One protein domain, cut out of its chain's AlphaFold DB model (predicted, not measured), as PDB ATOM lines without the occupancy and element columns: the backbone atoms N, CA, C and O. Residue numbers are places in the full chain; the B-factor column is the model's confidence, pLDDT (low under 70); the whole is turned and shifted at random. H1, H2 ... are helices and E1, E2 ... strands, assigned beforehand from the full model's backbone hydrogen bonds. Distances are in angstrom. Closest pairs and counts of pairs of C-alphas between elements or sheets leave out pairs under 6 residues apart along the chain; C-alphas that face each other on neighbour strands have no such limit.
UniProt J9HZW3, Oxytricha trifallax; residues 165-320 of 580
ATOM      1  N   ASN A 165     -51.657   7.950 -13.131       39.34
ATOM      2  CA  ASN A 165     -52.791   8.668 -12.517       39.34
ATOM      3  C   ASN A 165     -52.699  10.211 -12.469       39.34
ATOM      4  O   ASN A 165     -53.480  10.842 -11.760       39.34
ATOM      5  N   GLN A 166     -51.821  10.860 -13.243       38.50
ATOM      6  CA  GLN A 166     -51.803  12.330 -13.357       38.50
ATOM      7  C   GLN A 166     -52.186  12.781 -14.775       38.50
ATOM      8  O   GLN A 166     -51.392  12.762 -15.713       38.50
ATOM      9  N   MET A 167     -53.459  13.152 -14.940       33.50
ATOM     10  CA  MET A 167     -54.042  13.598 -16.207       33.50
ATOM     11  C   MET A 167     -53.770  15.086 -16.465       33.50
ATOM     12  O   MET A 167     -54.473  15.952 -15.958       33.50
ATOM     13  N   ASN A 168     -52.736  15.345 -17.264       42.19
ATOM     14  CA  ASN A 168     -52.645  16.335 -18.349       42.19
ATOM     15  C   ASN A 168     -51.209  16.238 -18.863       42.19
ATOM     16  O   ASN A 168     -50.299  16.858 -18.328       42.19
ATOM     17  N   GLY A 169     -50.998  15.332 -19.814       48.62
ATOM     18  CA  GLY A 169     -49.673  14.806 -20.093       48.62
ATOM     19  C   GLY A 169     -48.680  15.828 -20.634       48.62
ATOM     20  O   GLY A 169     -48.766  16.211 -21.800       48.62
ATOM     21  N   GLU A 170     -47.729  16.240 -19.799       68.12
ATOM     22  CA  GLU A 170     -46.591  17.063 -20.191       68.12
ATOM     23  C   GLU A 170     -45.384  16.160 -20.485       68.12
ATOM     24  O   GLU A 170     -45.057  15.240 -19.727       68.12
ATOM     25  N   PHE A 171     -44.727  16.387 -21.626       76.81
ATOM     26  CA  PHE A 171     -43.445  15.753 -21.913       76.81
ATOM     27  C   PHE A 171     -42.389  16.352 -20.991       76.81
ATOM     28  O   PHE A 171     -42.143  17.555 -21.050       76.81
ATOM     29  N   SER A 172     -41.743  15.512 -20.184       72.44
ATOM     30  CA  SER A 172     -40.688  15.957 -19.281       72.44
ATOM     31  C   SER A 172     -39.344  15.362 -19.688       72.44
ATOM     32  O   SER A 172     -39.175  14.167 -19.950       72.44
ATOM     33  N   ILE A 173     -38.351  16.238 -19.751       78.69
ATOM     34  CA  ILE A 173     -36.971  15.850 -19.993       78.69
ATOM     35  C   ILE A 173     -36.370  15.498 -18.628       78.69
ATOM     36  O   ILE A 173     -36.104  16.395 -17.834       78.69
ATOM     37  N   ILE A 174     -36.168  14.205 -18.345       71.31
ATOM     38  CA  ILE A 174     -35.605  13.748 -17.057       71.31
ATOM     39  C   ILE A 174     -34.159  14.223 -16.930       71.31
ATOM     40  O   ILE A 174     -33.712  14.664 -15.878       71.31
ATOM     41  N   THR A 175     -33.399  14.088 -18.016       74.12
ATOM     42  CA  THR A 175     -32.013  14.550 -18.094       74.12
ATOM     43  C   THR A 175     -31.919  15.568 -19.215       74.12
ATOM     44  O   THR A 175     -32.144  15.229 -20.377       74.12
ATOM     45  N   SER A 176     -31.650  16.824 -18.861       73.81
ATOM     46  CA  SER A 176     -31.602  17.933 -19.811       73.81
ATOM     47  C   SER A 176     -30.489  17.749 -20.844       73.81
ATOM     48  O   SER A 176     -29.434  17.170 -20.582       73.81
ATOM     49  N   TYR A 177     -30.744  18.257 -22.048       84.81
ATOM     50  CA  TYR A 177     -29.702  18.460 -23.048       84.81
ATOM     51  C   TYR A 177     -28.774  19.602 -22.632       84.81
ATOM     52  O   TYR A 177     -29.233  20.636 -22.137       84.81
ATOM     53  N   GLY A 178     -27.489  19.465 -22.959       76.31
ATOM     54  CA  GLY A 178     -26.533  20.565 -22.838       76.31
ATOM     55  C   GLY A 178     -26.018  20.786 -21.423       76.31
ATOM     56  O   GLY A 178     -26.074  21.903 -20.924       76.31
ATOM     57  N   ASN A 179     -25.516  19.727 -20.788       88.00
ATOM     58  CA  ASN A 179     -24.646  19.885 -19.628       88.00
ATOM     59  C   ASN A 179     -23.290  20.438 -20.107       88.00
ATOM     60  O   ASN A 179     -22.388  19.682 -20.477       88.00
ATOM     61  N   ASP A 180     -23.201  21.765 -20.199       90.75
ATOM     62  CA  ASP A 180     -22.035  22.466 -20.742       90.75
ATOM     63  C   ASP A 180     -20.806  22.314 -19.835       90.75
ATOM     64  O   ASP A 180     -19.695  22.156 -20.345       90.75
ATOM     65  N   ASP A 181     -21.010  22.224 -18.518       94.19
ATOM     66  CA  ASP A 181     -19.948  21.933 -17.549       94.19
ATOM     67  C   ASP A 181     -19.331  20.563 -17.832       94.19
ATOM     68  O   ASP A 181     -18.119  20.446 -18.008       94.19
ATOM     69  N   GLN A 182     -20.164  19.533 -17.998       93.88
ATOM     70  CA  GLN A 182     -19.697  18.192 -18.350       93.88
ATOM     71  C   GLN A 182     -18.993  18.174 -19.713       93.88
ATOM     72  O   GLN A 182     -17.964  17.523 -19.867       93.88
ATOM     73  N   SER A 183     -19.514  18.905 -20.698       95.81
ATOM     74  CA  SER A 183     -18.894  19.037 -22.021       95.81
ATOM     75  C   SER A 183     -17.509  19.687 -21.968       95.81
ATOM     76  O   SER A 183     -16.604  19.298 -22.705       95.81
ATOM     77  N   SER A 184     -17.315  20.656 -21.071       96.31
ATOM     78  CA  SER A 184     -16.035  21.350 -20.906       96.31
ATOM     79  C   SER A 184     -14.908  20.435 -20.414       96.31
ATOM     80  O   SER A 184     -13.747  20.677 -20.742       96.31
ATOM     81  N   LEU A 185     -15.256  19.356 -19.704       97.56
ATOM     82  CA  LEU A 185     -14.309  18.361 -19.196       97.56
ATOM     83  C   LEU A 185     -13.796  17.413 -20.285       97.56
ATOM     84  O   LEU A 185     -12.850  16.676 -20.031       97.56
ATOM     85  N   TRP A 186     -14.410  17.408 -21.471       98.31
ATOM     86  CA  TRP A 186     -14.075  16.498 -22.564       98.31
ATOM     87  C   TRP A 186     -13.332  17.227 -23.683       98.31
ATOM     88  O   TRP A 186     -13.681  18.347 -24.066       98.31
ATOM     89  N   SER A 187     -12.304  16.585 -24.239       98.25
ATOM     90  CA  SER A 187     -11.521  17.153 -25.338       98.25
ATOM     91  C   SER A 187     -10.967  16.102 -26.300       98.25
ATOM     92  O   SER A 187     -10.719  14.960 -25.919       98.25
ATOM     93  N   VAL A 188     -10.789  16.511 -27.561       98.44
ATOM     94  CA  VAL A 188      -9.997  15.797 -28.572       98.44
ATOM     95  C   VAL A 188      -8.920  16.735 -29.105       98.44
ATOM     96  O   VAL A 188      -9.213  17.830 -29.583       98.44
ATOM     97  N   ASN A 189      -7.666  16.316 -29.022       97.06
ATOM     98  CA  ASN A 189      -6.509  17.175 -29.254       97.06
ATOM     99  C   ASN A 189      -5.269  16.341 -29.623       97.06
ATOM    100  O   ASN A 189      -5.347  15.126 -29.809       97.06
ATOM    101  N   ASN A 190      -4.132  17.020 -29.798       95.81
ATOM    102  CA  ASN A 190      -2.812  16.425 -30.028       95.81
ATOM    103  C   ASN A 190      -2.781  15.383 -31.162       95.81
ATOM    104  O   ASN A 190      -2.408  14.226 -30.930       95.81
ATOM    105  N   PRO A 191      -3.173  15.761 -32.396       96.94
ATOM    106  CA  PRO A 191      -3.026  14.860 -33.524       96.94
ATOM    107  C   PRO A 191      -1.547  14.510 -33.708       96.94
ATOM    108  O   PRO A 191      -0.714  15.382 -33.942       96.94
ATOM    109  N   HIS A 192      -1.219  13.227 -33.629       96.62
ATOM    110  CA  HIS A 192       0.141  12.741 -33.830       96.62
ATOM    111  C   HIS A 192       0.132  11.450 -34.642       96.62
ATOM    112  O   HIS A 192      -0.871  10.740 -34.721       96.62
ATOM    113  N   LYS A 193       1.258  11.156 -35.290       96.88
ATOM    114  CA  LYS A 193       1.447   9.940 -36.083       96.88
ATOM    115  C   LYS A 193       2.339   8.978 -35.290       96.88
ATOM    116  O   LYS A 193       3.527   9.269 -35.150       96.88
ATOM    117  N   PRO A 194       1.809   7.866 -34.746       96.69
ATOM    118  CA  PRO A 194       2.621   6.911 -34.000       96.69
ATOM    119  C   PRO A 194       3.743   6.319 -34.858       96.69
ATOM    120  O   PRO A 194       3.585   6.104 -36.066       96.69
ATOM    121  N   THR A 195       4.876   6.006 -34.232       96.44
ATOM    122  CA  THR A 195       6.014   5.377 -34.908       96.44
ATOM    123  C   THR A 195       5.560   4.067 -35.563       96.44
ATOM    124  O   THR A 195       5.007   3.199 -34.893       96.44
ATOM    125  N   LYS A 196       5.815   3.910 -36.871       94.88
ATOM    126  CA  LYS A 196       5.429   2.748 -37.708       94.88
ATOM    127  C   LYS A 196       3.951   2.660 -38.122       94.88
ATOM    128  O   LYS A 196       3.568   1.656 -38.718       94.88
ATOM    129  N   GLN A 197       3.123   3.670 -37.861       94.94
ATOM    130  CA  GLN A 197       1.730   3.679 -38.317       94.94
ATOM    131  C   GLN A 197       1.496   4.744 -39.386       94.94
ATOM    132  O   GLN A 197       2.009   5.854 -39.292       94.94
ATOM    133  N   ASP A 198       0.687   4.426 -40.402       93.94
ATOM    134  CA  ASP A 198       0.371   5.363 -41.492       93.94
ATOM    135  C   ASP A 198      -0.899   6.198 -41.251       93.94
ATOM    136  O   ASP A 198      -1.540   6.697 -42.170       93.94
ATOM    137  N   HIS A 199      -1.307   6.336 -39.992       94.88
ATOM    138  CA  HIS A 199      -2.507   7.079 -39.628       94.88
ATOM    139  C   HIS A 199      -2.259   7.998 -38.440       94.88
ATOM    140  O   HIS A 199      -1.401   7.736 -37.601       94.88
ATOM    141  N   PHE A 200      -3.034   9.079 -38.393       96.56
ATOM    142  CA  PHE A 200      -3.056   9.989 -37.258       96.56
ATOM    143  C   PHE A 200      -3.952   9.444 -36.156       96.56
ATOM    144  O   PHE A 200      -5.027   8.883 -36.411       96.56
ATOM    145  N   VAL A 201      -3.482   9.656 -34.940       97.69
ATOM    146  CA  VAL A 201      -4.143   9.325 -33.693       97.69
ATOM    147  C   VAL A 201      -4.351  10.620 -32.920       97.69
ATOM    148  O   VAL A 201      -3.522  11.528 -32.963       97.69
ATOM    149  N   TYR A 202      -5.496  10.711 -32.266       98.25
ATOM    150  CA  TYR A 202      -5.948  11.851 -31.491       98.25
ATOM    151  C   TYR A 202      -6.018  11.431 -30.028       98.25
ATOM    152  O   TYR A 202      -6.486  10.330 -29.721       98.25
ATOM    153  N   THR A 203      -5.567  12.302 -29.138       98.56
ATOM    154  CA  THR A 203      -5.766  12.130 -27.702       98.56
ATOM    155  C   THR A 203      -7.198  12.533 -27.366       98.56
ATOM    156  O   THR A 203      -7.642  13.607 -27.767       98.56
ATOM    157  N   VAL A 204      -7.923  11.662 -26.671       98.69
ATOM    158  CA  VAL A 204      -9.276  11.894 -26.165       98.69
ATOM    159  C   VAL A 204      -9.221  11.841 -24.651       98.69
ATOM    160  O   VAL A 204      -8.964  10.780 -24.082       98.69
ATOM    161  N   ASN A 205      -9.495  12.976 -24.019       98.50
ATOM    162  CA  ASN A 205      -9.443  13.129 -22.570       98.50
ATOM    163  C   ASN A 205     -10.814  13.518 -22.037       98.50
ATOM    164  O   ASN A 205     -11.549  14.263 -22.693       98.50
ATOM    165  N   GLY A 206     -11.148  13.041 -20.843       98.00
ATOM    166  CA  GLY A 206     -12.421  13.356 -20.217       98.00
ATOM    167  C   GLY A 206     -12.534  12.890 -18.776       98.00
ATOM    168  O   GLY A 206     -11.626  12.272 -18.219       98.00
ATOM    169  N   ILE A 207     -13.686  13.199 -18.184       97.31
ATOM    170  CA  ILE A 207     -14.102  12.695 -16.875       97.31
ATOM    171  C   ILE A 207     -15.476  12.055 -17.040       97.31
ATOM    172  O   ILE A 207     -16.409  12.707 -17.517       97.31
ATOM    173  N   ASP A 208     -15.592  10.784 -16.672       95.81
ATOM    174  CA  ASP A 208     -16.856  10.055 -16.585       95.81
ATOM    175  C   ASP A 208     -17.145   9.650 -15.127       95.81
ATOM    176  O   ASP A 208     -16.499  10.121 -14.188       95.81
ATOM    177  N   ASN A 209     -18.133   8.776 -14.922       94.62
ATOM    178  CA  ASN A 209     -18.493   8.298 -13.585       94.62
ATOM    179  C   ASN A 209     -17.417   7.392 -12.947       94.62
ATOM    180  O   ASN A 209     -17.475   7.154 -11.744       94.62
ATOM    181  N   GLU A 210     -16.456   6.882 -13.726       97.06
ATOM    182  CA  GLU A 210     -15.319   6.079 -13.255       97.06
ATOM    183  C   GLU A 210     -14.045   6.926 -13.068       97.06
ATOM    184  O   GLU A 210     -12.986   6.407 -12.713       97.06
ATOM    185  N   GLY A 211     -14.139   8.242 -13.277       97.44
ATOM    186  CA  GLY A 211     -13.063   9.201 -13.065       97.44
ATOM    187  C   GLY A 211     -12.439   9.711 -14.361       97.44
ATOM    188  O   GLY A 211     -13.046   9.704 -15.432       97.44
ATOM    189  N   GLN A 212     -11.212  10.214 -14.250       98.31
ATOM    190  CA  GLN A 212     -10.467  10.731 -15.395       98.31
ATOM    191  C   GLN A 212     -10.052   9.591 -16.333       98.31
ATOM    192  O   GLN A 212      -9.743   8.481 -15.888       98.31
ATOM    193  N   PHE A 213     -10.025   9.867 -17.632       98.25
ATOM    194  CA  PHE A 213      -9.458   8.968 -18.629       98.25
ATOM    195  C   PHE A 213      -8.705   9.750 -19.706       98.25
ATOM    196  O   PHE A 213      -9.020  10.904 -20.006       98.25
ATOM    197  N   GLU A 214      -7.739   9.070 -20.312       98.12
ATOM    198  CA  GLU A 214      -6.998   9.508 -21.489       98.12
ATOM    199  C   GLU A 214      -6.851   8.304 -22.417       98.12
ATOM    200  O   GLU A 214      -6.337   7.256 -22.019       98.12
ATOM    201  N   VAL A 215      -7.337   8.427 -23.652       98.19
ATOM    202  CA  VAL A 215      -7.227   7.372 -24.661       98.19
ATOM    203  C   VAL A 215      -6.828   7.904 -26.021       98.19
ATOM    204  O   VAL A 215      -7.113   9.033 -26.400       98.19
ATOM    205  N   PHE A 216      -6.199   7.036 -26.800       98.00
ATOM    206  CA  PHE A 216      -5.701   7.348 -28.128       98.00
ATOM    207  C   PHE A 216      -6.618   6.737 -29.180       98.00
ATOM    208  O   PHE A 216      -6.819   5.519 -29.197       98.00
ATOM    209  N   ARG A 217      -7.209   7.572 -30.038       98.31
ATOM    210  CA  ARG A 217      -8.185   7.136 -31.043       98.31
ATOM    211  C   ARG A 217      -7.843   7.648 -32.422       98.31
ATOM    212  O   ARG A 217      -7.492   8.810 -32.591       98.31
ATOM    213  N   ARG A 218      -7.984   6.809 -33.441       97.69
ATOM    214  CA  ARG A 218      -7.850   7.220 -34.845       97.69
ATOM    215  C   ARG A 218      -9.201   7.614 -35.426       97.69
ATOM    216  O   ARG A 218     -10.246   7.139 -34.992       97.69
ATOM    217  N   PHE A 219      -9.195   8.393 -36.506       97.19
ATOM    218  CA  PHE A 219     -10.431   8.862 -37.153       97.19
ATOM    219  C   PHE A 219     -11.431   7.738 -37.502       97.19
ATOM    220  O   PHE A 219     -12.636   7.914 -37.344       97.19
ATOM    221  N   LYS A 220     -10.949   6.568 -37.951       97.25
ATOM    222  CA  LYS A 220     -11.826   5.436 -38.301       97.25
ATOM    223  C   LYS A 220     -12.660   4.945 -37.108       97.25
ATOM    224  O   LYS A 220     -13.780   4.499 -37.314       97.25
ATOM    225  N   GLU A 221     -12.145   5.047 -35.886       98.31
ATOM    226  CA  GLU A 221     -12.851   4.598 -34.680       98.31
ATOM    227  C   GLU A 221     -13.972   5.570 -34.304       98.31
ATOM    228  O   GLU A 221     -15.068   5.126 -33.984       98.31
ATOM    229  N   PHE A 222     -13.754   6.883 -34.445       98.50
ATOM    230  CA  PHE A 222     -14.830   7.881 -34.333       98.50
ATOM    231  C   PHE A 222     -15.920   7.656 -35.385       98.50
ATOM    232  O   PHE A 222     -17.110   7.765 -35.096       98.50
ATOM    233  N   TYR A 223     -15.508   7.316 -36.609       98.06
ATOM    234  CA  TYR A 223     -16.435   6.996 -37.686       98.06
ATOM    235  C   TYR A 223     -17.294   5.772 -37.362       98.06
ATOM    236  O   TYR A 223     -18.516   5.844 -37.475       98.06
ATOM    237  N   LEU A 224     -16.669   4.689 -36.893       98.25
ATOM    238  CA  LEU A 224     -17.380   3.491 -36.457       98.25
ATOM    239  C   LEU A 224     -18.320   3.786 -35.281       98.25
ATOM    240  O   LEU A 224     -19.477   3.379 -35.323       98.25
ATOM    241  N   LEU A 225     -17.865   4.546 -34.279       98.62
ATOM    242  CA  LEU A 225     -18.697   4.953 -33.147       98.62
ATOM    243  C   LEU A 225     -19.971   5.665 -33.620       98.62
ATOM    244  O   LEU A 225     -21.072   5.296 -33.213       98.62
ATOM    245  N   ARG A 226     -19.846   6.648 -34.524       98.44
ATOM    246  CA  ARG A 226     -21.014   7.352 -35.069       98.44
ATOM    247  C   ARG A 226     -21.949   6.413 -35.833       98.44
ATOM    248  O   ARG A 226     -23.161   6.531 -35.684       98.44
ATOM    249  N   GLN A 227     -21.418   5.494 -36.643       98.12
ATOM    250  CA  GLN A 227     -22.247   4.524 -37.369       98.12
ATOM    251  C   GLN A 227     -23.070   3.659 -36.413       98.12
ATOM    252  O   GLN A 227     -24.274   3.499 -36.609       98.12
ATOM    253  N   VAL A 228     -22.432   3.163 -35.354       98.44
ATOM    254  CA  VAL A 228     -23.092   2.356 -34.328       98.44
ATOM    255  C   VAL A 228     -24.157   3.174 -33.589       98.44
ATOM    256  O   VAL A 228     -25.252   2.665 -33.361       98.44
ATOM    257  N   PHE A 229     -23.907   4.457 -33.297       98.38
ATOM    258  CA  PHE A 229     -24.936   5.349 -32.752       98.38
ATOM    259  C   PHE A 229     -26.139   5.518 -33.686       98.38
ATOM    260  O   PHE A 229     -27.273   5.395 -33.233       98.38
ATOM    261  N   VAL A 230     -25.920   5.765 -34.980       97.81
ATOM    262  CA  VAL A 230     -27.014   5.915 -35.957       97.81
ATOM    263  C   VAL A 230     -27.848   4.634 -36.055       97.81
ATOM    264  O   VAL A 230     -29.076   4.701 -36.107       97.81
ATOM    265  N   GLU A 231     -27.205   3.463 -36.034       97.25
ATOM    266  CA  GLU A 231     -27.903   2.175 -36.078       97.25
ATOM    267  C   GLU A 231     -28.709   1.895 -34.801       97.25
ATOM    268  O   GLU A 231     -29.844   1.418 -34.876       97.25
ATOM    269  N   ARG A 232     -28.133   2.181 -33.628       97.69
ATOM    270  CA  ARG A 232     -28.697   1.817 -32.318       97.69
ATOM    271  C   ARG A 232     -29.551   2.911 -31.681       97.69
ATOM    272  O   ARG A 232     -30.133   2.677 -30.632       97.69
ATOM    273  N   CYS A 233     -29.641   4.096 -32.274       97.25
ATOM    274  CA  CYS A 233     -30.508   5.190 -31.825       97.25
ATOM    275  C   CYS A 233     -31.292   5.785 -33.012       97.25
ATOM    276  O   CYS A 233     -31.209   6.990 -33.277       97.25
ATOM    277  N   PRO A 234     -32.056   4.966 -33.763       97.31
ATOM    278  CA  PRO A 234     -32.672   5.409 -35.004       97.31
ATOM    279  C   PRO A 234     -33.682   6.532 -34.751       97.31
ATOM    280  O   PRO A 234     -34.560   6.419 -33.892       97.31
ATOM    281  N   GLY A 235     -33.571   7.609 -35.530       97.44
ATOM    282  CA  GLY A 235     -34.436   8.787 -35.429       97.44
ATOM    283  C   GLY A 235     -34.019   9.802 -34.361       97.44
ATOM    284  O   GLY A 235     -34.559  10.904 -34.353       97.44
ATOM    285  N   LEU A 236     -33.061   9.495 -33.486       97.75
ATOM    286  CA  LEU A 236     -32.506  10.482 -32.557       97.75
ATOM    287  C   LEU A 236     -31.403  11.304 -33.234       97.75
ATOM    288  O   LEU A 236     -30.807  10.880 -34.222       97.75
ATOM    289  N   TYR A 237     -31.135  12.492 -32.696       98.06
ATOM    290  CA  TYR A 237     -30.045  13.343 -33.167       98.06
ATOM    291  C   TYR A 237     -28.682  12.731 -32.813       98.06
ATOM    292  O   TYR A 237     -28.387  12.498 -31.647       98.06
ATOM    293  N   ILE A 238     -27.832  12.500 -33.812       98.44
ATOM    294  CA  ILE A 238     -26.463  12.021 -33.604       98.44
ATOM    295  C   ILE A 238     -25.493  13.099 -34.087       98.44
ATOM    296  O   ILE A 238     -25.522  13.414 -35.281       98.44
ATOM    297  N   PRO A 239     -24.609  13.632 -33.219       98.31
ATOM    298  CA  PRO A 239     -23.649  14.651 -33.617       98.31
ATOM    299  C   PRO A 239     -22.849  14.254 -34.868       98.31
ATOM    300  O   PRO A 239     -22.505  13.076 -35.054       98.31
ATOM    301  N   PRO A 240     -22.561  15.203 -35.767       98.38
ATOM    302  CA  PRO A 240     -21.841  14.898 -36.990       98.38
ATOM    303  C   PRO A 240     -20.345  14.702 -36.737       98.38
ATOM    304  O   PRO A 240     -19.769  15.228 -35.789       98.38
ATOM    305  N   ILE A 241     -19.698  13.998 -37.659       98.25
ATOM    306  CA  ILE A 241     -18.237  13.936 -37.785       98.25
ATOM    307  C   ILE A 241     -17.847  14.411 -39.185       98.25
ATOM    308  O   ILE A 241     -18.669  14.324 -40.103       98.25
ATOM    309  N   PRO A 242     -16.601  14.871 -39.402       96.50
ATOM    310  CA  PRO A 242     -16.155  15.209 -40.746       96.50
ATOM    311  C   PRO A 242     -16.224  13.985 -41.676       96.50
ATOM    312  O   PRO A 242     -15.957  12.864 -41.233       96.50
ATOM    313  N   PRO A 243     -16.528  14.172 -42.973       94.44
ATOM    314  CA  PRO A 243     -16.606  13.071 -43.922       94.44
ATOM    315  C   PRO A 243     -15.238  12.413 -44.135       94.44
ATOM    316  O   PRO A 243     -14.177  13.049 -44.068       94.44
ATOM    317  N   LYS A 244     -15.258  11.113 -44.440       93.00
ATOM    318  CA  LYS A 244     -14.053  10.370 -44.816       93.00
ATOM    319  C   LYS A 244     -13.610  10.810 -46.215       93.00
ATOM    320  O   LYS A 244     -14.315  10.561 -47.184       93.00
ATOM    321  N   LYS A 245     -12.432  11.426 -46.333       87.81
ATOM    322  CA  LYS A 245     -11.829  11.756 -47.638       87.81
ATOM    323  C   LYS A 245     -11.066  10.553 -48.198       87.81
ATOM    324  O   LYS A 245     -10.305   9.925 -47.457       87.81
ATOM    325  N   ALA A 246     -11.266  10.254 -49.483       76.19
ATOM    326  CA  ALA A 246     -10.724   9.069 -50.151       76.19
ATOM    327  C   ALA A 246      -9.219   9.159 -50.487       76.19
ATOM    328  O   ALA A 246      -8.566   8.122 -50.537       76.19
ATOM    329  N   MET A 247      -8.647  10.360 -50.667       64.19
ATOM    330  CA  MET A 247      -7.248  10.555 -51.098       64.19
ATOM    331  C   MET A 247      -6.583  11.763 -50.393       64.19
ATOM    332  O   MET A 247      -7.259  12.727 -50.047       64.19
ATOM    333  N   LYS A 248      -5.253  11.704 -50.181       66.88
ATOM    334  CA  LYS A 248      -4.357  12.776 -49.659       66.88
ATOM    335  C   LYS A 248      -4.743  13.421 -48.303       66.88
ATOM    336  O   LYS A 248      -4.827  14.638 -48.164       66.88
ATOM    337  N   ASN A 249      -4.883  12.606 -47.253       67.56
ATOM    338  CA  ASN A 249      -5.178  13.053 -45.876       67.56
ATOM    339  C   ASN A 249      -3.957  13.552 -45.057       67.56
ATOM    340  O   ASN A 249      -4.039  13.593 -43.831       67.56
ATOM    341  N   THR A 250      -2.823  13.885 -45.681       80.06
ATOM    342  CA  THR A 250      -1.566  14.196 -44.964       80.06
ATOM    343  C   THR A 250      -1.265  15.685 -44.800       80.06
ATOM    344  O   THR A 250      -0.302  16.021 -44.119       80.06
ATOM    345  N   LYS A 251      -2.060  16.589 -45.392       92.19
ATOM    346  CA  LYS A 251      -1.884  18.036 -45.187       92.19
ATOM    347  C   LYS A 251      -2.170  18.379 -43.719       92.19
ATOM    348  O   LYS A 251      -3.245  18.038 -43.225       92.19
ATOM    349  N   GLN A 252      -1.239  19.070 -43.059       93.06
ATOM    350  CA  GLN A 252      -1.339  19.463 -41.646       93.06
ATOM    351  C   GLN A 252      -2.656  20.198 -41.340       93.06
ATOM    352  O   GLN A 252      -3.356  19.838 -40.397       93.06
ATOM    353  N   GLU A 253      -3.073  21.112 -42.218       91.31
ATOM    354  CA  GLU A 253      -4.339  21.848 -42.086       91.31
ATOM    355  C   GLU A 253      -5.571  20.923 -42.020       91.31
ATOM    356  O   GLU A 253      -6.494  21.162 -41.245       91.31
ATOM    357  N   LEU A 254      -5.589  19.822 -42.784       92.50
ATOM    358  CA  LEU A 254      -6.696  18.853 -42.754       92.50
ATOM    359  C   LEU A 254      -6.723  18.047 -41.453       92.50
ATOM    360  O   LEU A 254      -7.785  17.597 -41.019       92.50
ATOM    361  N   ILE A 255      -5.553  17.810 -40.866       94.50
ATOM    362  CA  ILE A 255      -5.402  17.067 -39.617       94.50
ATOM    363  C   ILE A 255      -5.889  17.922 -38.447       94.50
ATOM    364  O   ILE A 255      -6.643  17.420 -37.613       94.50
ATOM    365  N   GLU A 256      -5.518  19.201 -38.429       95.06
ATOM    366  CA  GLU A 256      -5.960  20.191 -37.441       95.06
ATOM    367  C   GLU A 256      -7.461  20.466 -37.546       95.06
ATOM    368  O   GLU A 256      -8.175  20.382 -36.547       95.06
ATOM    369  N   GLU A 257      -7.966  20.680 -38.765       95.19
ATOM    370  CA  GLU A 257      -9.401  20.802 -39.032       95.19
ATOM    371  C   GLU A 257     -10.160  19.582 -38.494       95.19
ATOM    372  O   GLU A 257     -11.163  19.712 -37.787       95.19
ATOM    373  N   ARG A 258      -9.681  18.372 -38.802       96.19
ATOM    374  CA  ARG A 258     -10.316  17.141 -38.332       96.19
ATOM    375  C   ARG A 258     -10.254  17.018 -36.810       96.19
ATOM    376  O   ARG A 258     -11.261  16.631 -36.228       96.19
ATOM    377  N   ALA A 259      -9.128  17.346 -36.174       97.19
ATOM    378  CA  ALA A 259      -9.005  17.337 -34.715       97.19
ATOM    379  C   ALA A 259     -10.049  18.262 -34.073       97.19
ATOM    380  O   ALA A 259     -10.773  17.846 -33.170       97.19
ATOM    381  N   HIS A 260     -10.194  19.478 -34.605       96.75
ATOM    382  CA  HIS A 260     -11.181  20.443 -34.134       96.75
ATOM    383  C   HIS A 260     -12.620  19.925 -34.274       96.75
ATOM    384  O   HIS A 260     -13.394  19.975 -33.320       96.75
ATOM    385  N   LEU A 261     -12.985  19.373 -35.434       97.38
ATOM    386  CA  LEU A 261     -14.338  18.849 -35.654       97.38
ATOM    387  C   LEU A 261     -14.626  17.596 -34.806       97.38
ATOM    388  O   LEU A 261     -15.751  17.416 -34.347       97.38
ATOM    389  N   LEU A 262     -13.625  16.746 -34.552       98.25
ATOM    390  CA  LEU A 262     -13.761  15.610 -33.630       98.25
ATOM    391  C   LEU A 262     -13.920  16.060 -32.170       98.25
ATOM    392  O   LEU A 262     -14.660  15.432 -31.412       98.25
ATOM    393  N   ASN A 263     -13.277  17.164 -31.786       98.12
ATOM    394  CA  ASN A 263     -13.464  17.783 -30.477       98.12
ATOM    395  C   ASN A 263     -14.898  18.299 -30.300       98.12
ATOM    396  O   ASN A 263     -15.522  18.047 -29.273       98.12
ATOM    397  N   LEU A 264     -15.454  18.962 -31.317       96.94
ATOM    398  CA  LEU A 264     -16.859  19.381 -31.300       96.94
ATOM    399  C   LEU A 264     -17.808  18.174 -31.255       96.94
ATOM    400  O   LEU A 264     -18.755  18.174 -30.470       96.94
ATOM    401  N   PHE A 265     -17.517  17.116 -32.020       98.44
ATOM    402  CA  PHE A 265     -18.281  15.867 -31.983       98.44
ATOM    403  C   PHE A 265     -18.361  15.276 -30.570       98.44
ATOM    404  O   PHE A 265     -19.467  15.043 -30.085       98.44
ATOM    405  N   ILE A 266     -17.227  15.064 -29.884       98.56
ATOM    406  CA  ILE A 266     -17.255  14.432 -28.555       98.56
ATOM    407  C   ILE A 266     -17.977  15.311 -27.527       98.56
ATOM    408  O   ILE A 266     -18.766  14.806 -26.729       98.56
ATOM    409  N   LYS A 267     -17.782  16.633 -27.605       97.44
ATOM    410  CA  LYS A 267     -18.463  17.610 -26.751       97.44
ATOM    411  C   LYS A 267     -19.980  17.568 -26.932       97.44
ATOM    412  O   LYS A 267     -20.720  17.594 -25.952       97.44
ATOM    413  N   GLN A 268     -20.468  17.427 -28.163       97.25
ATOM    414  CA  GLN A 268     -21.903  17.252 -28.393       97.25
ATOM    415  C   GLN A 268     -22.417  15.878 -27.964       97.25
ATOM    416  O   GLN A 268     -23.530  15.783 -27.445       97.25
ATOM    417  N   VAL A 269     -21.627  14.813 -28.141       98.06
ATOM    418  CA  VAL A 269     -22.000  13.458 -27.702       98.06
ATOM    419  C   VAL A 269     -22.298  13.451 -26.204       98.06
ATOM    420  O   VAL A 269     -23.340  12.942 -25.795       98.06
ATOM    421  N   VAL A 270     -21.452  14.081 -25.388       97.56
ATOM    422  CA  VAL A 270     -21.665  14.123 -23.933       97.56
ATOM    423  C   VAL A 270     -22.794  15.065 -23.499       97.56
ATOM    424  O   VAL A 270     -23.362  14.887 -22.423       97.56
ATOM    425  N   ARG A 271     -23.202  16.013 -24.354       96.19
ATOM    426  CA  ARG A 271     -24.404  16.847 -24.150       96.19
ATOM    427  C   ARG A 271     -25.709  16.115 -24.474       96.19
ATOM    428  O   ARG A 271     -26.776  16.633 -24.134       96.19
ATOM    429  N   CYS A 272     -25.637  14.936 -25.099       96.62
ATOM    430  CA  CYS A 272     -26.776  14.080 -25.431       96.62
ATOM    431  C   CYS A 272     -26.912  12.942 -24.398       96.62
ATOM    432  O   CYS A 272     -26.143  11.981 -24.450       96.62
ATOM    433  N   PRO A 273     -27.903  12.963 -23.485       95.19
ATOM    434  CA  PRO A 273     -27.959  12.029 -22.351       95.19
ATOM    435  C   PRO A 273     -27.948  10.533 -22.712       95.19
ATOM    436  O   PRO A 273     -27.316   9.732 -22.025       95.19
ATOM    437  N   TYR A 274     -28.617  10.149 -23.802       96.12
ATOM    438  CA  TYR A 274     -28.699   8.759 -24.284       96.12
ATOM    439  C   TYR A 274     -27.420   8.274 -24.982       96.12
ATOM    440  O   TYR A 274     -27.216   7.062 -25.096       96.12
ATOM    441  N   LEU A 275     -26.569   9.202 -25.441       97.50
ATOM    442  CA  LEU A 275     -25.235   8.898 -25.961       97.50
ATOM    443  C   LEU A 275     -24.199   8.930 -24.839       97.50
ATOM    444  O   LEU A 275     -23.328   8.073 -24.792       97.50
ATOM    445  N   PHE A 276     -24.315   9.857 -23.891       96.88
ATOM    446  CA  PHE A 276     -23.403   9.925 -22.754       96.88
ATOM    447  C   PHE A 276     -23.469   8.663 -21.879       96.88
ATOM    448  O   PHE A 276     -22.445   8.115 -21.495       96.88
ATOM    449  N   ARG A 277     -24.678   8.152 -21.615       95.44
ATOM    450  CA  ARG A 277     -24.906   6.937 -20.806       95.44
ATOM    451  C   ARG A 277     -24.858   5.639 -21.618       95.44
ATOM    452  O   ARG A 277     -25.428   4.628 -21.211       95.44
ATOM    453  N   SER A 278     -24.286   5.696 -22.811       97.38
ATOM    454  CA  SER A 278     -24.300   4.591 -23.757       97.38
ATOM    455  C   SER A 278     -23.184   3.585 -23.496       97.38
ATOM    456  O   SER A 278     -22.076   3.961 -23.118       97.38
ATOM    457  N   GLU A 279     -23.457   2.306 -23.755       97.69
ATOM    458  CA  GLU A 279     -22.421   1.266 -23.751       97.69
ATOM    459  C   GLU A 279     -21.405   1.510 -24.879       97.69
ATOM    460  O   GLU A 279     -20.217   1.263 -24.723       97.69
ATOM    461  N   GLU A 280     -21.853   2.067 -26.001       98.31
ATOM    462  CA  GLU A 280     -21.021   2.428 -27.144       98.31
ATOM    463  C   GLU A 280     -19.943   3.454 -26.771       98.31
ATOM    464  O   GLU A 280     -18.772   3.260 -27.098       98.31
ATOM    465  N   LEU A 281     -20.324   4.537 -26.079       98.38
ATOM    466  CA  LEU A 281     -19.373   5.545 -25.613       98.38
ATOM    467  C   LEU A 281     -18.447   4.949 -24.558       98.38
ATOM    468  O   LEU A 281     -17.247   5.190 -24.625       98.38
ATOM    469  N   TYR A 282     -18.987   4.142 -23.639       98.06
ATOM    470  CA  TYR A 282     -18.199   3.453 -22.621       98.06
ATOM    471  C   TYR A 282     -17.111   2.566 -23.240       98.06
ATOM    472  O   TYR A 282     -15.930   2.748 -22.954       98.06
ATOM    473  N   LEU A 283     -17.474   1.678 -24.170       98.12
ATOM    474  CA  LEU A 283     -16.522   0.839 -24.903       98.12
ATOM    475  C   LEU A 283     -15.528   1.674 -25.714       98.12
ATOM    476  O   LEU A 283     -14.371   1.283 -25.873       98.12
ATOM    477  N   PHE A 284     -15.958   2.835 -26.217       98.50
ATOM    478  CA  PHE A 284     -15.078   3.745 -26.933       98.50
ATOM    479  C   PHE A 284     -14.018   4.376 -26.030       98.50
ATOM    480  O   PHE A 284     -12.890   4.540 -26.488       98.50
ATOM    481  N   ILE A 285     -14.321   4.710 -24.774       98.38
ATOM    482  CA  ILE A 285     -13.358   5.334 -23.847       98.38
ATOM    483  C   ILE A 285     -12.604   4.323 -22.976       98.38
ATOM    484  O   ILE A 285     -11.473   4.586 -22.594       98.38
ATOM    485  N   ARG A 286     -13.175   3.148 -22.699       97.62
ATOM    486  CA  ARG A 286     -12.601   2.108 -21.827       97.62
ATOM    487  C   ARG A 286     -12.712   0.718 -22.480       97.62
ATOM    488  O   ARG A 286     -13.423  -0.154 -21.987       97.62
ATOM    489  N   PRO A 287     -12.036   0.481 -23.618       94.69
ATOM    490  CA  PRO A 287     -12.125  -0.794 -24.315       94.69
ATOM    491  C   PRO A 287     -11.395  -1.903 -23.543       94.69
ATOM    492  O   PRO A 287     -10.213  -1.781 -23.231       94.69
ATOM    493  N   HIS A 288     -12.075  -3.024 -23.297       94.38
ATOM    494  CA  HIS A 288     -11.445  -4.242 -22.761       94.38
ATOM    495  C   HIS A 288     -10.825  -5.129 -23.853       94.38
ATOM    496  O   HIS A 288      -9.981  -5.978 -23.574       94.38
ATOM    497  N   ILE A 289     -11.261  -4.945 -25.098       95.50
ATOM    498  CA  ILE A 289     -10.790  -5.650 -26.293       95.50
ATOM    499  C   ILE A 289     -10.547  -4.634 -27.411       95.50
ATOM    500  O   ILE A 289     -10.823  -3.451 -27.244       95.50
ATOM    501  N   ASP A 290     -10.061  -5.083 -28.568       97.06
ATOM    502  CA  ASP A 290      -9.967  -4.228 -29.757       97.06
ATOM    503  C   ASP A 290     -11.292  -3.487 -30.017       97.06
ATOM    504  O   ASP A 290     -12.352  -4.106 -30.084       97.06
ATOM    505  N   ILE A 291     -11.231  -2.161 -30.143       97.31
ATOM    506  CA  ILE A 291     -12.414  -1.293 -30.190       97.31
ATOM    507  C   ILE A 291     -13.305  -1.562 -31.404       97.31
ATOM    508  O   ILE A 291     -14.529  -1.511 -31.290       97.31
ATOM    509  N   GLU A 292     -12.716  -1.884 -32.563       97.44
ATOM    510  CA  GLU A 292     -13.499  -2.210 -33.752       97.44
ATOM    511  C   GLU A 292     -14.282  -3.502 -33.512       97.44
ATOM    512  O   GLU A 292     -15.476  -3.565 -33.809       97.44
ATOM    513  N   LYS A 293     -13.652  -4.506 -32.890       97.38
ATOM    514  CA  LYS A 293     -14.345  -5.728 -32.461       97.38
ATOM    515  C   LYS A 293     -15.398  -5.448 -31.389       97.38
ATOM    516  O   LYS A 293     -16.512  -5.935 -31.521       97.38
ATOM    517  N   ALA A 294     -15.083  -4.650 -30.369       97.69
ATOM    518  CA  ALA A 294     -16.017  -4.317 -29.292       97.69
ATOM    519  C   ALA A 294     -17.305  -3.694 -29.836       97.69
ATOM    520  O   ALA A 294     -18.396  -4.163 -29.531       97.69
ATOM    521  N   LEU A 295     -17.173  -2.684 -30.698       97.44
ATOM    522  CA  LEU A 295     -18.310  -1.972 -31.271       97.44
ATOM    523  C   LEU A 295     -19.091  -2.818 -32.287       97.44
ATOM    524  O   LEU A 295     -20.313  -2.719 -32.339       97.44
ATOM    525  N   THR A 296     -18.420  -3.663 -33.079       96.56
ATOM    526  CA  THR A 296     -19.095  -4.522 -34.075       96.56
ATOM    527  C   THR A 296     -19.783  -5.746 -33.474       96.56
ATOM    528  O   THR A 296     -20.710  -6.274 -34.084       96.56
ATOM    529  N   LEU A 297     -19.363  -6.190 -32.288       96.94
ATOM    530  CA  LEU A 297     -19.993  -7.297 -31.562       96.94
ATOM    531  C   LEU A 297     -21.229  -6.869 -30.758       96.94
ATOM    532  O   LEU A 297     -21.920  -7.734 -30.219       96.94
ATOM    533  N   LEU A 298     -21.530  -5.568 -30.682       97.19
ATOM    534  CA  LEU A 298     -22.712  -5.084 -29.978       97.19
ATOM    535  C   LEU A 298     -24.002  -5.640 -30.615       97.19
ATOM    536  O   LEU A 298     -24.224  -5.477 -31.819       97.19
ATOM    537  N   PRO A 299     -24.898  -6.264 -29.829       97.25
ATOM    538  CA  PRO A 299     -26.077  -6.940 -30.362       97.25
ATOM    539  C   PRO A 299     -27.103  -5.929 -30.861       97.25
ATOM    540  O   PRO A 299     -27.474  -5.028 -30.117       97.25
ATOM    541  N   LYS A 300     -27.607  -6.073 -32.089       95.75
ATOM    542  CA  LYS A 300     -28.623  -5.159 -32.631       95.75
ATOM    543  C   LYS A 300     -29.825  -5.032 -31.688       95.75
ATOM    544  O   LYS A 300     -30.467  -6.033 -31.379       95.75
ATOM    545  N   LEU A 301     -30.149  -3.796 -31.304       95.69
ATOM    546  CA  LEU A 301     -31.247  -3.519 -30.381       95.69
ATOM    547  C   LEU A 301     -32.604  -3.607 -31.082       95.69
ATOM    548  O   LEU A 301     -32.813  -3.014 -32.146       95.69
ATOM    549  N   ASN A 302     -33.548  -4.306 -30.461       94.00
ATOM    550  CA  ASN A 302     -34.956  -4.281 -30.850       94.00
ATOM    551  C   ASN A 302     -35.673  -3.040 -30.271       94.00
ATOM    552  O   ASN A 302     -35.095  -2.249 -29.523       94.00
ATOM    553  N   TYR A 303     -36.941  -2.817 -30.635       92.50
ATOM    554  CA  TYR A 303     -37.678  -1.621 -30.197       92.50
ATOM    555  C   TYR A 303     -37.930  -1.580 -28.690       92.50
ATOM    556  O   TYR A 303     -37.952  -0.497 -28.114       92.50
ATOM    557  N   GLN A 304     -38.089  -2.738 -28.050       93.62
ATOM    558  CA  GLN A 304     -38.279  -2.824 -26.606       93.62
ATOM    559  C   GLN A 304     -36.997  -2.413 -25.865       93.62
ATOM    560  O   GLN A 304     -37.048  -1.567 -24.980       93.62
ATOM    561  N   GLU A 305     -35.843  -2.939 -26.275       95.62
ATOM    562  CA  GLU A 305     -34.541  -2.595 -25.680       95.62
ATOM    563  C   GLU A 305     -34.194  -1.115 -25.896       95.62
ATOM    564  O   GLU A 305     -33.737  -0.425 -24.983       95.62
ATOM    565  N   ASN A 306     -34.465  -0.598 -27.097       94.62
ATOM    566  CA  ASN A 306     -34.308   0.821 -27.400       94.62
ATOM    567  C   ASN A 306     -35.212   1.698 -26.526       94.62
ATOM    568  O   ASN A 306     -34.774   2.725 -26.009       94.62
ATOM    569  N   LEU A 307     -36.463   1.286 -26.328       93.12
ATOM    570  CA  LEU A 307     -37.405   1.982 -25.463       93.12
ATOM    571  C   LEU A 307     -36.928   1.994 -24.004       93.12
ATOM    572  O   LEU A 307     -36.911   3.057 -23.392       93.12
ATOM    573  N   GLU A 308     -36.495   0.851 -23.468       92.94
ATOM    574  CA  GLU A 308     -35.958   0.723 -22.103       92.94
ATOM    575  C   GLU A 308     -34.701   1.574 -21.883       92.94
ATOM    576  O   GLU A 308     -34.474   2.115 -20.800       92.94
ATOM    577  N   ARG A 309     -33.869   1.713 -22.916       94.38
ATOM    578  CA  ARG A 309     -32.692   2.580 -22.877       94.38
ATOM    579  C   ARG A 309     -33.078   4.056 -22.851       94.38
ATOM    580  O   ARG A 309     -32.551   4.817 -22.040       94.38
ATOM    581  N   ILE A 310     -33.971   4.470 -23.745       92.19
ATOM    582  CA  ILE A 310     -34.334   5.877 -23.930       92.19
ATOM    583  C   ILE A 310     -35.249   6.385 -22.811       92.19
ATOM    584  O   ILE A 310     -35.138   7.549 -22.422       92.19
ATOM    585  N   SER A 311     -36.103   5.535 -22.238       90.56
ATOM    586  CA  SER A 311     -36.994   5.900 -21.127       90.56
ATOM    587  C   SER A 311     -36.237   6.342 -19.868       90.56
ATOM    588  O   SER A 311     -36.760   7.106 -19.065       90.56
ATOM    589  N   LYS A 312     -34.960   5.963 -19.724       91.94
ATOM    590  CA  LYS A 312     -34.070   6.475 -18.663       91.94
ATOM    591  C   LYS A 312     -33.714   7.957 -18.827       91.94
ATOM    592  O   LYS A 312     -33.201   8.576 -17.898       91.94
ATOM    593  N   CYS A 313     -33.905   8.514 -20.022       91.38
ATOM    594  CA  CYS A 313     -33.571   9.900 -20.352       91.38
ATOM    595  C   CYS A 313     -34.816  10.786 -20.498       91.38
ATOM    596  O   CYS A 313     -34.732  11.996 -20.274       91.38
ATOM    597  N   TYR A 314     -35.958  10.197 -20.853       88.69
ATOM    598  CA  TYR A 314     -37.194  10.917 -21.152       88.69
ATOM    599  C   TYR A 314     -38.389  10.259 -20.470       88.69
ATOM    600  O   TYR A 314     -38.554   9.045 -20.558       88.69
ATOM    601  N   SER A 315     -39.234  11.078 -19.843       82.81
ATOM    602  CA  SER A 315     -40.470  10.634 -19.205       82.81
ATOM    603  C   SER A 315     -41.664  11.284 -19.888       82.81
ATOM    604  O   SER A 315     -41.627  12.435 -20.333       82.81
ATOM    605  N   PHE A 316     -42.745  10.521 -19.959       78.81
ATOM    606  CA  PHE A 316     -44.020  10.974 -20.474       78.81
ATOM    607  C   PHE A 316     -45.055  10.706 -19.406       78.81
ATOM    608  O   PHE A 316     -45.223   9.568 -18.970       78.81
ATOM    609  N   ILE A 317     -45.750  11.759 -19.014       73.69
ATOM    610  CA  ILE A 317     -46.943  11.642 -18.193       73.69
ATOM    611  C   ILE A 317     -48.124  11.708 -19.169       73.69
ATOM    612  O   ILE A 317     -48.103  12.506 -20.102       73.69
ATOM    613  N   GLY A 318     -49.136  10.855 -19.005       79.81
ATOM    614  CA  GLY A 318     -50.387  10.908 -19.775       79.81
ATOM    615  C   GLY A 318     -50.386  10.284 -21.182       79.81
ATOM    616  O   GLY A 318     -49.417   9.695 -21.658       79.81
ATOM    617  N   GLN A 319     -51.542  10.379 -21.854       85.81
ATOM    618  CA  GLN A 319     -51.763   9.807 -23.187       85.81
ATOM    619  C   GLN A 319     -51.403  10.800 -24.299       85.81
ATOM    620  O   GLN A 319     -52.017  11.858 -24.423       85.81
ATOM    621  N   ILE A 320     -50.459  10.419 -25.164       88.69
ATOM    622  CA  ILE A 320     -50.146  11.162 -26.391       88.69
ATOM    623  C   ILE A 320     -51.112  10.728 -27.494       88.69
ATOM    624  O   ILE A 320     -51.058   9.586 -27.976       88.69
TER     625      ILE A 320
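This is residues 165 to 320 of the 580 residues of a protein of Oxytricha trifallax (UniProt J9HZW3). A twisted three-stranded sheet, E2, E3 and E4, has the long helix H3 along one face, and next to these H2, H5 and H6 run side by side as a small three-helix bundle. At one end of the longest axis, the short strands E1 and E5 pair in a narrow tail that holds both ends of the printed part, with H7 between bundle and tail along that axis. The printed part has 156 residues with seven named helices and five named strands, in the order E1 H1 E2 E3 E4 H2 H3 H4 H5 H6 H7 E5; the class is mixed, and both sheets are antiparallel, the larger in the order E2, E3, E4. It is only just compact, close to loose, with a radius of gyration of the C-alphas of 17.5 A, and elongated, spanning 63 by 32 by 30 A.

E2, residues 187 to 192, E3, 201 to 208, and E4, 211 to 218, form a meander, each strand the antiparallel neighbour of the one before. N 189 and O 203 are 3.0 A apart, and N 204 and O 215 are 2.8 A apart, both within hydrogen-bond range. The sheet is only just strongly twisted, with C-alphas up to 4.3 A off its best plane. H3, residues 252 to 271, is on one face, making two layers, at a height over the sheet of 8.1 A. It runs along the strands, at 25 degrees to E2 on the local plane. H1, residues 180 to 184, only grazes the sheet and touches H3 (C-alphas of Ser 183 and Lys 267, the closest, 5.0 A). H2, residues 219 to 232, touches H5, residues 279 to 285, at a shallow tilt of 11 degrees, opposite ways; the closest C-alphas, of Leu 225 and Glu 280, are 6.9 A apart. H6, residues 291 to 296, forms a helical hairpin with H5; the closest C-alphas, of Phe 284 and Ile 291, are 6.6 A apart. H2 and H6 touch too, with the C-alphas of Glu 221 and Glu 292 closest at 6.9 A; the helix packing is mostly aligned, at shallow tilts. H5 only grazes the sheet. H4, residues 273 to 276, and H3 only just touch, only at the corner, with 3 pairs of C-alphas within 8 A, the closest being Val 270 and Phe 276 at 4.7 A. H7, residues 303 to 310, touches no helix. E1, residues 171 to 173, and E5, residues 314 to 316, are antiparallel neighbours, with N 172 and O 315 within hydrogen-bond range at 3.1 A. In H1, H2, H3, H5, H6 and H7 every O i to N i+4 pair is within hydrogen-bond range; H4 is too short for one, and its single O i to N i+3 pair is not within range.

E1 begins at C-alpha 171, (-43.445, 15.753, -21.913). H3 is the longest helix, 29.1 A from C-alpha 252 at (-1.339, 19.463, -41.646) to C-alpha 271. E3 measures 21.3 A, E4 22.5 A and H2 20.2 A. E5 ends at C-alpha 316, (-44.020, 10.974, -20.474).

The C-alphas farthest apart, of Met 167 and Lys 196, are 64.2 A apart. The printed part has no cut. The link from H2 to H3, residues 233 to 251, is long. The mean pLDDT of the printed part is 91.9; residues 165 to 170 and 247 to 249 are under 70.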